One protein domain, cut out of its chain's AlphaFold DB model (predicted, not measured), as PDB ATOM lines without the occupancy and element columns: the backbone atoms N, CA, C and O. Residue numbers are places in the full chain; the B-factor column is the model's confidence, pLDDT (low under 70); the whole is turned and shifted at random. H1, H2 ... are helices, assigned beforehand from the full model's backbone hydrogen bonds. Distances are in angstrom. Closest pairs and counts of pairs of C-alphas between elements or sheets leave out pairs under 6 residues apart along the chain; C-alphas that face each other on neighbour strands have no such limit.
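This is residues 6 to 86 of the 135 residues of an uncharacterized protein of viral metagenome (UniProt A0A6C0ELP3). One long helix, H4, makes the longest axis, and two shorter helices, H1 and H2, pack across one side of its residues 63 to 74, while the small helix H3 makes a corner with its beginning. The last part of H4 sticks out as an arm: residues 79 to 86, of which 79 to 85 belong to H4, stand free. The printed part has 81 residues with four named helices, in the order H1, H2, H3, H4, and no named strand; the class is all helix. The whole is only just loose, close to compact, with a radius of gyration of the C-alphas of 14.2 A and spans of 52 by 24 by 19 A.

H1, residues 13 to 25, and H2, residues 33 to 43, are close but not clearly touching; their closest C-alphas, those of Arg 17 and Ile 40, are 7.0 A apart. They run opposite ways at a tilt of 37 degrees, only just steep. With its residues 16 to 20 alone, H1 touches residues 63 to 67 of H4, residues 62 to 85; the closest C-alphas are those of Ile 20 and Ile 67, 6.7 A apart. H1 and H4 run the same way at a steep tilt of 62 degrees. H2 touches residues 66 to 74 of H4, with the C-alphas of Tyr 39 and Ile 70 closest at 5.9 A; the two run opposite ways at a steep tilt of 57 degrees. H3, residues 54 to 59, is close to H4 but not clearly touching it, the closest C-alphas being those of Tyr 57 and Lys 63 at 7.1 A. The lines of H3 and H4 stand only just about perpendicular, at 72 degrees. H3 is apart from H1 and from H2. In H1, H3 and H4 every O i to N i+4 pair is within hydrogen-bond range; in H2, 6 of 7 are.

H1 begins at C-alpha 13, (113.913, 156.098, 118.610), and is 18.2 A long from first to last C-alpha. H2 is 15.4 A long and H3 8.5 A. H4, the longest helix, is 34.9 A long, from C-alpha 62 at (115.200, 148.770, 128.689) to C-alpha 85 at (100.448, 125.422, 107.314).

The two C-alphas farthest apart are those of Cys 8 and Phe 86, at 51.8 A. The body without residues 79 to 86 spans 39 by 23 by 17 A. The printed part has no cut. The link from H3 to H4 is tight, and those from H1 to H2 and from H2 to H3 are short. The mean pLDDT of the printed part is 86.2, with residues 26 to 34 under 70.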
ATOM      1  N   TYR A   6     123.870 162.367 130.383       87.00
ATOM      2  CA  TYR A   6     123.195 161.069 130.273       87.00
ATOM      3  C   TYR A   6     122.070 160.862 131.305       87.00
ATOM      4  O   TYR A   6     121.332 159.877 131.236       87.00
ATOM      5  N   GLU A   7     121.952 161.746 132.297       87.38
ATOM      6  CA  GLU A   7     120.841 161.763 133.253       87.38
ATOM      7  C   GLU A   7     119.715 162.685 132.788       87.38
ATOM      8  O   GLU A   7     118.552 162.427 133.092       87.38
ATOM      9  N   CYS A   8     120.062 163.732 132.035       85.75
ATOM     10  CA  CYS A   8     119.124 164.742 131.549       85.75
ATOM     11  C   CYS A   8     118.636 164.482 130.117       85.75
ATOM     12  O   CYS A   8     117.564 164.956 129.758       85.75
ATOM     13  N   ASN A   9     119.392 163.725 129.318       89.19
ATOM     14  CA  ASN A   9     119.033 163.361 127.950       89.19
ATOM     15  C   ASN A   9     118.797 161.856 127.820       89.19
ATOM     16  O   ASN A   9     119.450 161.041 128.480       89.19
ATOM     17  N   GLY A  10     117.849 161.511 126.955       89.69
ATOM     18  CA  GLY A  10     117.467 160.147 126.620       89.69
ATOM     19  C   GLY A  10     117.890 159.738 125.218       89.69
ATOM     20  O   GLY A  10     118.170 160.618 124.400       89.69
ATOM     21  N   PRO A  11     117.912 158.429 124.928       93.69
ATOM     22  CA  PRO A  11     118.020 157.961 123.558       93.69
ATOM     23  C   PRO A  11     116.763 158.346 122.773       93.69
ATOM     24  O   PRO A  11     115.650 158.339 123.313       93.69
ATOM     25  N   ASN A  12     116.936 158.669 121.496       93.19
ATOM     26  CA  ASN A  12     115.814 158.805 120.573       93.19
ATOM     27  C   ASN A  12     115.429 157.426 119.989       93.19
ATOM     28  O   ASN A  12     116.072 156.411 120.261       93.19
ATOM     29  N   ALA A  13     114.354 157.362 119.201       93.62
ATOM     30  CA  ALA A  13     113.913 156.098 118.610       93.62
ATOM     31  C   ALA A  13     114.945 155.477 117.655       93.62
ATOM     32  O   ALA A  13     115.011 154.252 117.580       93.62
ATOM     33  N   GLU A  14     115.722 156.287 116.933       93.25
ATOM     34  CA  GLU A  14     116.758 155.823 116.001       93.25
ATOM     35  C   GLU A  14     117.907 155.161 116.767       93.25
ATOM     36  O   GLU A  14     118.223 154.004 116.499       93.25
ATOM     37  N   ASP A  15     118.407 155.813 117.820       92.19
ATOM     38  CA  ASP A  15     119.447 155.274 118.703       92.19
ATOM     39  C   ASP A  15     119.045 153.898 119.267       92.19
ATOM     40  O   ASP A  15     119.828 152.946 119.278       92.19
ATOM     41  N   VAL A  16     117.793 153.777 119.731       93.00
ATOM     42  CA  VAL A  16     117.261 152.522 120.287       93.00
ATOM     43  C   VAL A  16     117.117 151.451 119.205       93.00
ATOM     44  O   VAL A  16     117.382 150.277 119.468       93.00
ATOM     45  N   ARG A  17     116.681 151.818 117.995       92.44
ATOM     46  CA  ARG A  17     116.540 150.882 116.870       92.44
ATOM     47  C   ARG A  17     117.883 150.293 116.476       92.44
ATOM     48  O   ARG A  17     117.972 149.074 116.356       92.44
ATOM     49  N   ASP A  18     118.903 151.130 116.345       90.69
ATOM     50  CA  ASP A  18     120.244 150.698 115.965       90.69
ATOM     51  C   ASP A  18     120.858 149.791 117.038       90.69
ATOM     52  O   ASP A  18     121.399 148.729 116.732       90.69
ATOM     53  N   ASP A  19     120.701 150.130 118.320       90.06
ATOM     54  CA  ASP A  19     121.161 149.300 119.444       90.06
ATOM     55  C   ASP A  19     120.450 147.929 119.493       90.06
ATOM     56  O   ASP A  19     121.068 146.888 119.758       90.06
ATOM     57  N   ILE A  20     119.151 147.887 119.172       90.31
ATOM     58  CA  ILE A  20     118.394 146.636 119.038       90.31
ATOM     59  C   ILE A  20     118.880 145.828 117.827       90.31
ATOM     60  O   ILE A  20     119.130 144.631 117.975       90.31
ATOM     61  N   LEU A  21     119.029 146.452 116.656       87.69
ATOM     62  CA  LEU A  21     119.486 145.793 115.427       87.69
ATOM     63  C   LEU A  21     120.870 145.171 115.617       87.69
ATOM     64  O   LEU A  21     121.020 143.969 115.409       87.69
ATOM     65  N   ASN A  22     121.826 145.933 116.152       86.50
ATOM     66  CA  ASN A  22     123.167 145.449 116.488       86.50
ATOM     67  C   ASN A  22     123.123 144.238 117.438       86.50
ATOM     68  O   ASN A  22     123.903 143.292 117.307       86.50
ATOM     69  N   SER A  23     122.180 144.228 118.385       84.88
ATOM     70  CA  SER A  23     122.003 143.111 119.323       84.88
ATOM     71  C   SER A  23     121.496 141.828 118.647       84.88
ATOM     72  O   SER A  23     121.751 140.736 119.161       84.88
ATOM     73  N   PHE A  24     120.785 141.939 117.521       80.19
ATOM     74  CA  PHE A  24     120.328 140.805 116.712       80.19
ATOM     75  C   PHE A  24     121.333 140.402 115.628       80.19
ATOM     76  O   PHE A  24     121.473 139.209 115.373       80.19
ATOM     77  N   GLU A  25     122.060 141.345 115.029       74.25
ATOM     78  CA  GLU A  25     123.141 141.059 114.074       74.25
ATOM     79  C   GLU A  25     124.282 140.285 114.736       74.25
ATOM     80  O   GLU A  25     124.763 139.300 114.185       74.25
ATOM     81  N   ALA A  26     124.621 140.621 115.986       69.81
ATOM     82  CA  ALA A  26     125.551 139.830 116.796       69.81
ATOM     83  C   ALA A  26     125.073 138.379 117.032       69.81
ATOM     84  O   ALA A  26     125.857 137.512 117.418       69.81
ATOM     85  N   ARG A  27     123.782 138.101 116.807       69.38
ATOM     86  CA  ARG A  27     123.150 136.780 116.881       69.38
ATOM     87  C   ARG A  27     122.859 136.262 115.468       69.38
ATOM     88  O   ARG A  27     121.736 135.848 115.173       69.38
ATOM     89  N   GLU A  28     123.858 136.294 114.583       58.25
ATOM     90  CA  GLU A  28     123.800 135.673 113.255       58.25
ATOM     91  C   GLU A  28     123.225 134.244 113.353       58.25
ATOM     92  O   GLU A  28     123.912 133.349 113.847       58.25
ATOM     93  N   LYS A  29     121.962 134.047 112.911       54.75
ATOM     94  CA  LYS A  29     121.384 132.820 112.287       54.75
ATOM     95  C   LYS A  29     119.870 132.607 112.450       54.75
ATOM     96  O   LYS A  29     119.350 131.699 111.809       54.75
ATOM     97  N   LEU A  30     119.139 133.373 113.262       57.09
ATOM     98  CA  LEU A  30     117.770 132.960 113.651       57.09
ATOM     99  C   LEU A  30     116.613 133.800 113.087       57.09
ATOM    100  O   LEU A  30     115.469 133.333 113.086       57.09
ATOM    101  N   PHE A  31     116.881 134.995 112.560       61.97
ATOM    102  CA  PHE A  31     115.819 135.937 112.207       61.97
ATOM    103  C   PHE A  31     115.780 136.244 110.713       61.97
ATOM    104  O   PHE A  31     116.779 136.610 110.104       61.97
ATOM    105  N   ASN A  32     114.591 136.130 110.118       68.19
ATOM    106  CA  ASN A  32     114.336 136.726 108.814       68.19
ATOM    107  C   ASN A  32     114.309 138.254 108.999       68.19
ATOM    108  O   ASN A  32     113.353 138.776 109.578       68.19
ATOM    109  N   CYS A  33     115.351 138.953 108.538       66.44
ATOM    110  CA  CYS A  33     115.566 140.385 108.789       66.44
ATOM    111  C   CYS A  33     114.361 141.262 108.412       66.44
ATOM    112  O   CYS A  33     114.061 142.225 109.113       66.44
ATOM    113  N   ILE A  34     113.613 140.889 107.366       69.69
ATOM    114  CA  ILE A  34     112.408 141.612 106.917       69.69
ATOM    115  C   ILE A  34     111.265 141.479 107.932       69.69
ATOM    116  O   ILE A  34     110.491 142.406 108.159       69.69
ATOM    117  N   ILE A  35     111.127 140.305 108.547       73.62
ATOM    118  CA  ILE A  35     110.103 140.072 109.568       73.62
ATOM    119  C   ILE A  35     110.501 140.792 110.863       73.62
ATOM    120  O   ILE A  35     109.647 141.381 111.525       73.62
ATOM    121  N   LEU A  36     111.791 140.786 111.205       79.88
ATOM    122  CA  LEU A  36     112.312 141.442 112.401       79.88
ATOM    123  C   LEU A  36     112.130 142.968 112.358       79.88
ATOM    124  O   LEU A  36     111.641 143.538 113.335       79.88
ATOM    125  N   SER A  37     112.446 143.619 111.234       82.75
ATOM    126  CA  SER A  37     112.293 145.075 111.085       82.75
ATOM    127  C   SER A  37     110.849 145.526 111.319       82.75
ATOM    128  O   SER A  37     110.612 146.465 112.072       82.75
ATOM    129  N   LYS A  38     109.868 144.770 110.811       88.94
ATOM    130  CA  LYS A  38     108.438 145.009 111.062       88.94
ATOM    131  C   LYS A  38     108.085 144.999 112.555       88.94
ATOM    132  O   LYS A  38     107.225 145.766 112.992       88.94
ATOM    133  N   TYR A  39     108.702 144.124 113.350       88.94
ATOM    134  CA  TYR A  39     108.461 144.070 114.796       88.94
ATOM    135  C   TYR A  39     109.157 145.194 115.549       88.94
ATOM    136  O   TYR A  39     108.567 145.748 116.480       88.94
ATOM    137  N   ILE A  40     110.363 145.564 115.123       89.69
ATOM    138  CA  ILE A  40     111.064 146.737 115.644       89.69
ATOM    139  C   ILE A  40     110.225 147.989 115.380       89.69
ATOM    140  O   ILE A  40     109.944 148.726 116.320       89.69
ATOM    141  N   ASP A  41     109.713 148.176 114.161       91.12
ATOM    142  CA  ASP A  41     108.849 149.308 113.807       91.12
ATOM    143  C   ASP A  41     107.585 149.388 114.658       91.12
ATOM    144  O   ASP A  41     107.155 150.471 115.059       91.12
ATOM    145  N   ARG A  42     107.003 148.230 114.973       91.81
ATOM    146  CA  ARG A  42     105.798 148.138 115.795       91.81
ATOM    147  C   ARG A  42     106.051 148.478 117.265       91.81
ATOM    148  O   ARG A  42     105.167 149.035 117.911       91.81
ATOM    149  N   ILE A  43     107.199 148.087 117.818       92.00
ATOM    150  CA  ILE A  43     107.520 148.273 119.243       92.00
ATOM    151  C   ILE A  43     108.209 149.617 119.500       92.00
ATOM    152  O   ILE A  43     107.978 150.245 120.535       92.00
ATOM    153  N   VAL A  44     109.036 150.070 118.566       92.38
ATOM    154  CA  VAL A  44     109.848 151.284 118.650       92.38
ATOM    155  C   VAL A  44     109.572 152.132 117.404       92.38
ATOM    156  O   VAL A  44     110.443 152.248 116.546       92.38
ATOM    157  N   PRO A  45     108.364 152.697 117.219       93.00
ATOM    158  CA  PRO A  45     108.111 153.590 116.089       93.00
ATOM    159  C   PRO A  45     109.013 154.830 116.182       93.00
ATOM    160  O   PRO A  45     109.371 155.243 117.281       93.00
ATOM    161  N   ILE A  46     109.362 155.442 115.046       90.88
ATOM    162  CA  ILE A  46     110.253 156.626 114.988       90.88
ATOM    163  C   ILE A  46     109.737 157.774 115.874       90.88
ATOM    164  O   ILE A  46     110.505 158.542 116.438       90.88
ATOM    165  N   THR A  47     108.419 157.863 116.053       90.94
ATOM    166  CA  THR A  47     107.764 158.885 116.879       90.94
ATOM    167  C   THR A  47     107.836 158.615 118.386       90.94
ATOM    168  O   THR A  47     107.346 159.425 119.169       90.94
ATOM    169  N   ARG A  48     108.365 157.464 118.815       90.06
ATOM    170  CA  ARG A  48     108.440 157.067 120.225       90.06
ATOM    171  C   ARG A  48     109.575 157.815 120.931       90.06
ATOM    172  O   ARG A  48     110.677 157.889 120.408       90.06
ATOM    173  N   ASN A  49     109.320 158.346 122.126       87.56
ATOM    174  CA  ASN A  49     110.294 159.144 122.886       87.56
ATOM    175  C   ASN A  49     110.261 158.895 124.411       87.56
ATOM    176  O   ASN A  49     110.866 159.634 125.182       87.56
ATOM    177  N   ASP A  50     109.580 157.846 124.863       89.88
ATOM    178  CA  ASP A  50     109.362 157.485 126.272       89.88
ATOM    179  C   ASP A  50     110.449 156.546 126.836       89.88
ATOM    180  O   ASP A  50     110.192 155.736 127.724       89.88
ATOM    181  N   PHE A  51     111.685 156.635 126.338       90.19
ATOM    182  CA  PHE A  51     112.778 155.741 126.750       90.19
ATOM    183  C   PHE A  51     113.467 156.156 128.062       90.19
ATOM    184  O   PHE A  51     114.252 155.386 128.619       90.19
ATOM    185  N   GLY A  52     113.148 157.348 128.578       90.50
ATOM    186  CA  GLY A  52     113.791 157.932 129.756       90.50
ATOM    187  C   GLY A  52     115.190 158.462 129.442       90.50
ATOM    188  O   GLY A  52     115.524 158.681 128.286       90.50
ATOM    189  N   SER A  53     116.013 158.687 130.465       93.50
ATOM    190  CA  SER A  53     117.405 159.107 130.273       93.50
ATOM    191  C   SER A  53     118.305 157.938 129.873       93.50
ATOM    192  O   SER A  53     117.978 156.785 130.154       93.50
ATOM    193  N   TRP A  54     119.474 158.208 129.290       93.19
ATOM    194  CA  TRP A  54     120.472 157.172 128.986       93.19
ATOM    195  C   TRP A  54     120.841 156.328 130.215       93.19
ATOM    196  O   TRP A  54     120.922 155.099 130.128       93.19
ATOM    197  N   ARG A  55     120.969 156.958 131.394       92.19
ATOM    198  CA  ARG A  55     121.146 156.236 132.666       92.19
ATOM    199  C   ARG A  55     119.974 155.313 132.956       92.19
ATOM    200  O   ARG A  55     120.198 154.170 133.346       92.19
ATOM    201  N   GLY A  56     118.743 155.800 132.808       91.62
ATOM    202  CA  GLY A  56     117.539 155.003 133.039       91.62
ATOM    203  C   GLY A  56     117.443 153.827 132.071       91.62
ATOM    204  O   GLY A  56     117.234 152.695 132.503       91.62
ATOM    205  N   TYR A  57     117.683 154.077 130.786       93.25
ATOM    206  CA  TYR A  57     117.682 153.072 129.731       93.25
ATOM    207  C   TYR A  57     118.630 151.906 130.052       93.25
ATOM    208  O   TYR A  57     118.208 150.745 130.041       93.25
ATOM    209  N   ALA A  58     119.871 152.213 130.444       90.75
ATOM    210  CA  ALA A  58     120.853 151.213 130.857       90.75
ATOM    211  C   ALA A  58     120.499 150.548 132.203       90.75
ATOM    212  O   ALA A  58     120.478 149.322 132.317       90.75
ATOM    213  N   SER A  59     120.172 151.341 133.229       92.44
ATOM    214  CA  SER A  59     119.948 150.843 134.597       92.44
ATOM    215  C   SER A  59     118.727 149.930 134.692       92.44
ATOM    216  O   SER A  59     118.753 148.917 135.391       92.44
ATOM    217  N   PHE A  60     117.653 150.261 133.971       92.06
ATOM    218  CA  PHE A  60     116.409 149.491 133.968       92.06
ATOM    219  C   PHE A  60     116.355 148.411 132.891       92.06
ATOM    220  O   PHE A  60     115.295 147.786 132.729       92.06
ATOM    221  N   ARG A  61     117.475 148.176 132.191       92.19
ATOM    222  CA  ARG A  61     117.609 147.140 131.161       92.19
ATOM    223  C   ARG A  61     116.507 147.247 130.107       92.19
ATOM    224  O   ARG A  61     115.785 146.288 129.816       92.19
ATOM    225  N   MET A  62     116.283 148.473 129.628       91.69
ATOM    226  CA  MET A  62     115.200 148.770 128.689       91.69
ATOM    227  C   MET A  62     115.412 148.038 127.369       91.69
ATOM    228  O   MET A  62     114.468 147.433 126.859       91.69
ATOM    229  N   LYS A  63     116.655 147.997 126.883       90.88
ATOM    230  CA  LYS A  63     117.039 147.228 125.700       90.88
ATOM    231  C   LYS A  63     116.574 145.778 125.776       90.88
ATOM    232  O   LYS A  63     115.877 145.292 124.891       90.88
ATOM    233  N   GLU A  64     116.915 145.085 126.856       91.12
ATOM    234  CA  GLU A  64     116.613 143.669 127.039       91.12
ATOM    235  C   GLU A  64     115.106 143.414 127.095       91.12
ATOM    236  O   GLU A  64     114.628 142.397 126.592       91.12
ATOM    237  N   LYS A  65     114.339 144.336 127.686       93.00
ATOM    238  CA  LYS A  65     112.872 144.256 127.708       93.00
ATOM    239  C   LYS A  65     112.281 144.403 126.307       93.00
ATOM    240  O   LYS A  65     111.375 143.646 125.958       93.00
ATOM    241  N   LEU A  66     112.791 145.345 125.514       92.44
ATOM    242  CA  LEU A  66     112.346 145.560 124.136       92.44
ATOM    243  C   LEU A  66     112.682 144.349 123.259       92.44
ATOM    244  O   LEU A  66     111.792 143.834 122.584       92.44
ATOM    245  N   ILE A  67     113.912 143.835 123.350       90.62
ATOM    246  CA  ILE A  67     114.354 142.632 122.628       90.62
ATOM    247  C   ILE A  67     113.458 141.437 122.960       90.62
ATOM    248  O   ILE A  67     112.886 140.841 122.051       90.62
ATOM    249  N   LYS A  68     113.238 141.137 124.247       90.88
ATOM    250  CA  LYS A  68     112.354 140.033 124.666       90.88
ATOM    251  C   LYS A  68     110.937 140.177 124.119       90.88
ATOM    252  O   LYS A  68     110.287 139.187 123.788       90.88
ATOM    253  N   ARG A  69     110.427 141.410 124.047       91.62
ATOM    254  CA  ARG A  69     109.089 141.668 123.509       91.62
ATOM    255  C   ARG A  69     109.028 141.418 122.003       91.62
ATOM    256  O   ARG A  69     108.027 140.881 121.536       91.62
ATOM    257  N   ILE A  70     110.073 141.800 121.275       90.44
ATOM    258  CA  ILE A  70     110.211 141.548 119.838       90.44
ATOM    259  C   ILE A  70     110.311 140.041 119.569       90.44
ATOM    260  O   ILE A  70     109.550 139.534 118.749       90.44
ATOM    261  N   GLU A  71     111.170 139.325 120.301       87.88
ATOM    262  CA  GLU A  71     111.335 137.865 120.196       87.88
ATOM    263  C   GLU A  71     110.005 137.132 120.414       87.88
ATOM    264  O   GLU A  71     109.609 136.310 119.593       87.88
ATOM    265  N   LEU A  72     109.250 137.504 121.453       90.19
ATOM    266  CA  LEU A  72     107.953 136.893 121.747       90.19
ATOM    267  C   LEU A  72     106.951 137.051 120.594       90.19
ATOM    268  O   LEU A  72     106.260 136.097 120.241       90.19
ATOM    269  N   LEU A  73     106.860 138.245 120.002       89.56
ATOM    270  CA  LEU A  73     105.951 138.489 118.878       89.56
ATOM    271  C   LEU A  73     106.392 137.750 117.611       89.56
ATOM    272  O   LEU A  73     105.552 137.248 116.861       89.56
ATOM    273  N   TYR A  74     107.701 137.671 117.386       86.31
ATOM    274  CA  TYR A  74     108.276 136.924 116.276       86.31
ATOM    275  C   TYR A  74     107.974 135.423 116.388       86.31
ATOM    276  O   TYR A  74     107.462 134.818 115.441       86.31
ATOM    277  N   ASP A  75     108.214 134.834 117.561       85.88
ATOM    278  CA  ASP A  75     107.961 133.416 117.829       85.88
ATOM    279  C   ASP A  75     106.475 133.069 117.721       85.88
ATOM    280  O   ASP A  75     106.113 132.009 117.192       85.88
ATOM    281  N   GLU A  76     105.600 133.973 118.161       88.00
ATOM    282  CA  GLU A  76     104.157 133.820 118.025       88.00
ATOM    283  C   GLU A  76     103.740 133.758 116.548       88.00
ATOM    284  O   GLU A  76     102.971 132.878 116.157       88.00
ATOM    285  N   GLU A  77     104.265 134.643 115.696       85.75
ATOM    286  CA  GLU A  77     103.937 134.631 114.269       85.75
ATOM    287  C   GLU A  77     104.477 133.385 113.567       85.75
ATOM    288  O   GLU A  77     103.759 132.774 112.769       85.75
ATOM    289  N   ILE A  78     105.711 132.970 113.864       85.12
ATOM    290  CA  ILE A  78     106.262 131.724 113.319       85.12
ATOM    291  C   ILE A  78     105.400 130.538 113.731       85.12
ATOM    292  O   ILE A  78     105.065 129.697 112.892       85.12
ATOM    293  N   SER A  79     105.022 130.472 115.004       86.56
ATOM    294  CA  SER A  79     104.179 129.400 115.528       86.56
ATOM    295  C   SER A  79     102.814 129.398 114.846       86.56
ATOM    296  O   SER A  79     102.391 128.359 114.341       86.56
ATOM    297  N   ARG A  80     102.171 130.563 114.699       86.44
ATOM    298  CA  ARG A  80     100.908 130.710 113.954       86.44
ATOM    299  C   ARG A  80     101.046 130.281 112.493       86.44
ATOM    300  O   ARG A  80     100.183 129.569 111.994       86.44
ATOM    301  N   LYS A  81     102.132 130.645 111.801       85.75
ATOM    302  CA  LYS A  81     102.385 130.215 110.413       85.75
ATOM    303  C   LYS A  81     102.566 128.702 110.308       85.75
ATOM    304  O   LYS A  81     102.017 128.096 109.391       85.75
ATOM    305  N   LYS A  82     103.297 128.084 111.242       85.94
ATOM    306  CA  LYS A  82     103.459 126.622 111.307       85.94
ATOM    307  C   LYS A  82     102.122 125.924 111.547       85.94
ATOM    308  O   LYS A  82     101.814 124.973 110.838       85.94
ATOM    309  N   ILE A  83     101.321 126.434 112.483       85.19
ATOM    310  CA  ILE A  83      99.969 125.940 112.765       85.19
ATOM    311  C   ILE A  83      99.097 126.078 111.514       85.19
ATOM    312  O   ILE A  83      98.533 125.093 111.063       85.19
ATOM    313  N   ASN A  84      99.036 127.246 110.882       82.44
ATOM    314  CA  ASN A  84      98.194 127.453 109.699       82.44
ATOM    315  C   ASN A  84      98.624 126.599 108.498       82.44
ATOM    316  O   ASN A  84      97.783 126.183 107.708       82.44
ATOM    317  N   LYS A  85      99.924 126.316 108.357       84.25
ATOM    318  CA  LYS A  85     100.448 125.422 107.314       84.25
ATOM    319  C   LYS A  85     100.208 123.941 107.627       84.25
ATOM    320  O   LYS A  85     100.353 123.099 106.742       84.25
ATOM    321  N   PHE A  86      99.870 123.598 108.868       86.31
ATOM    322  CA  PHE A  86      99.600 122.222 109.251       86.31
ATOM    323  C   PHE A  86      98.396 121.690 108.469       86.31
ATOM    324  O   PHE A  86      97.335 122.307 108.456       86.31
TER     325      PHE A  86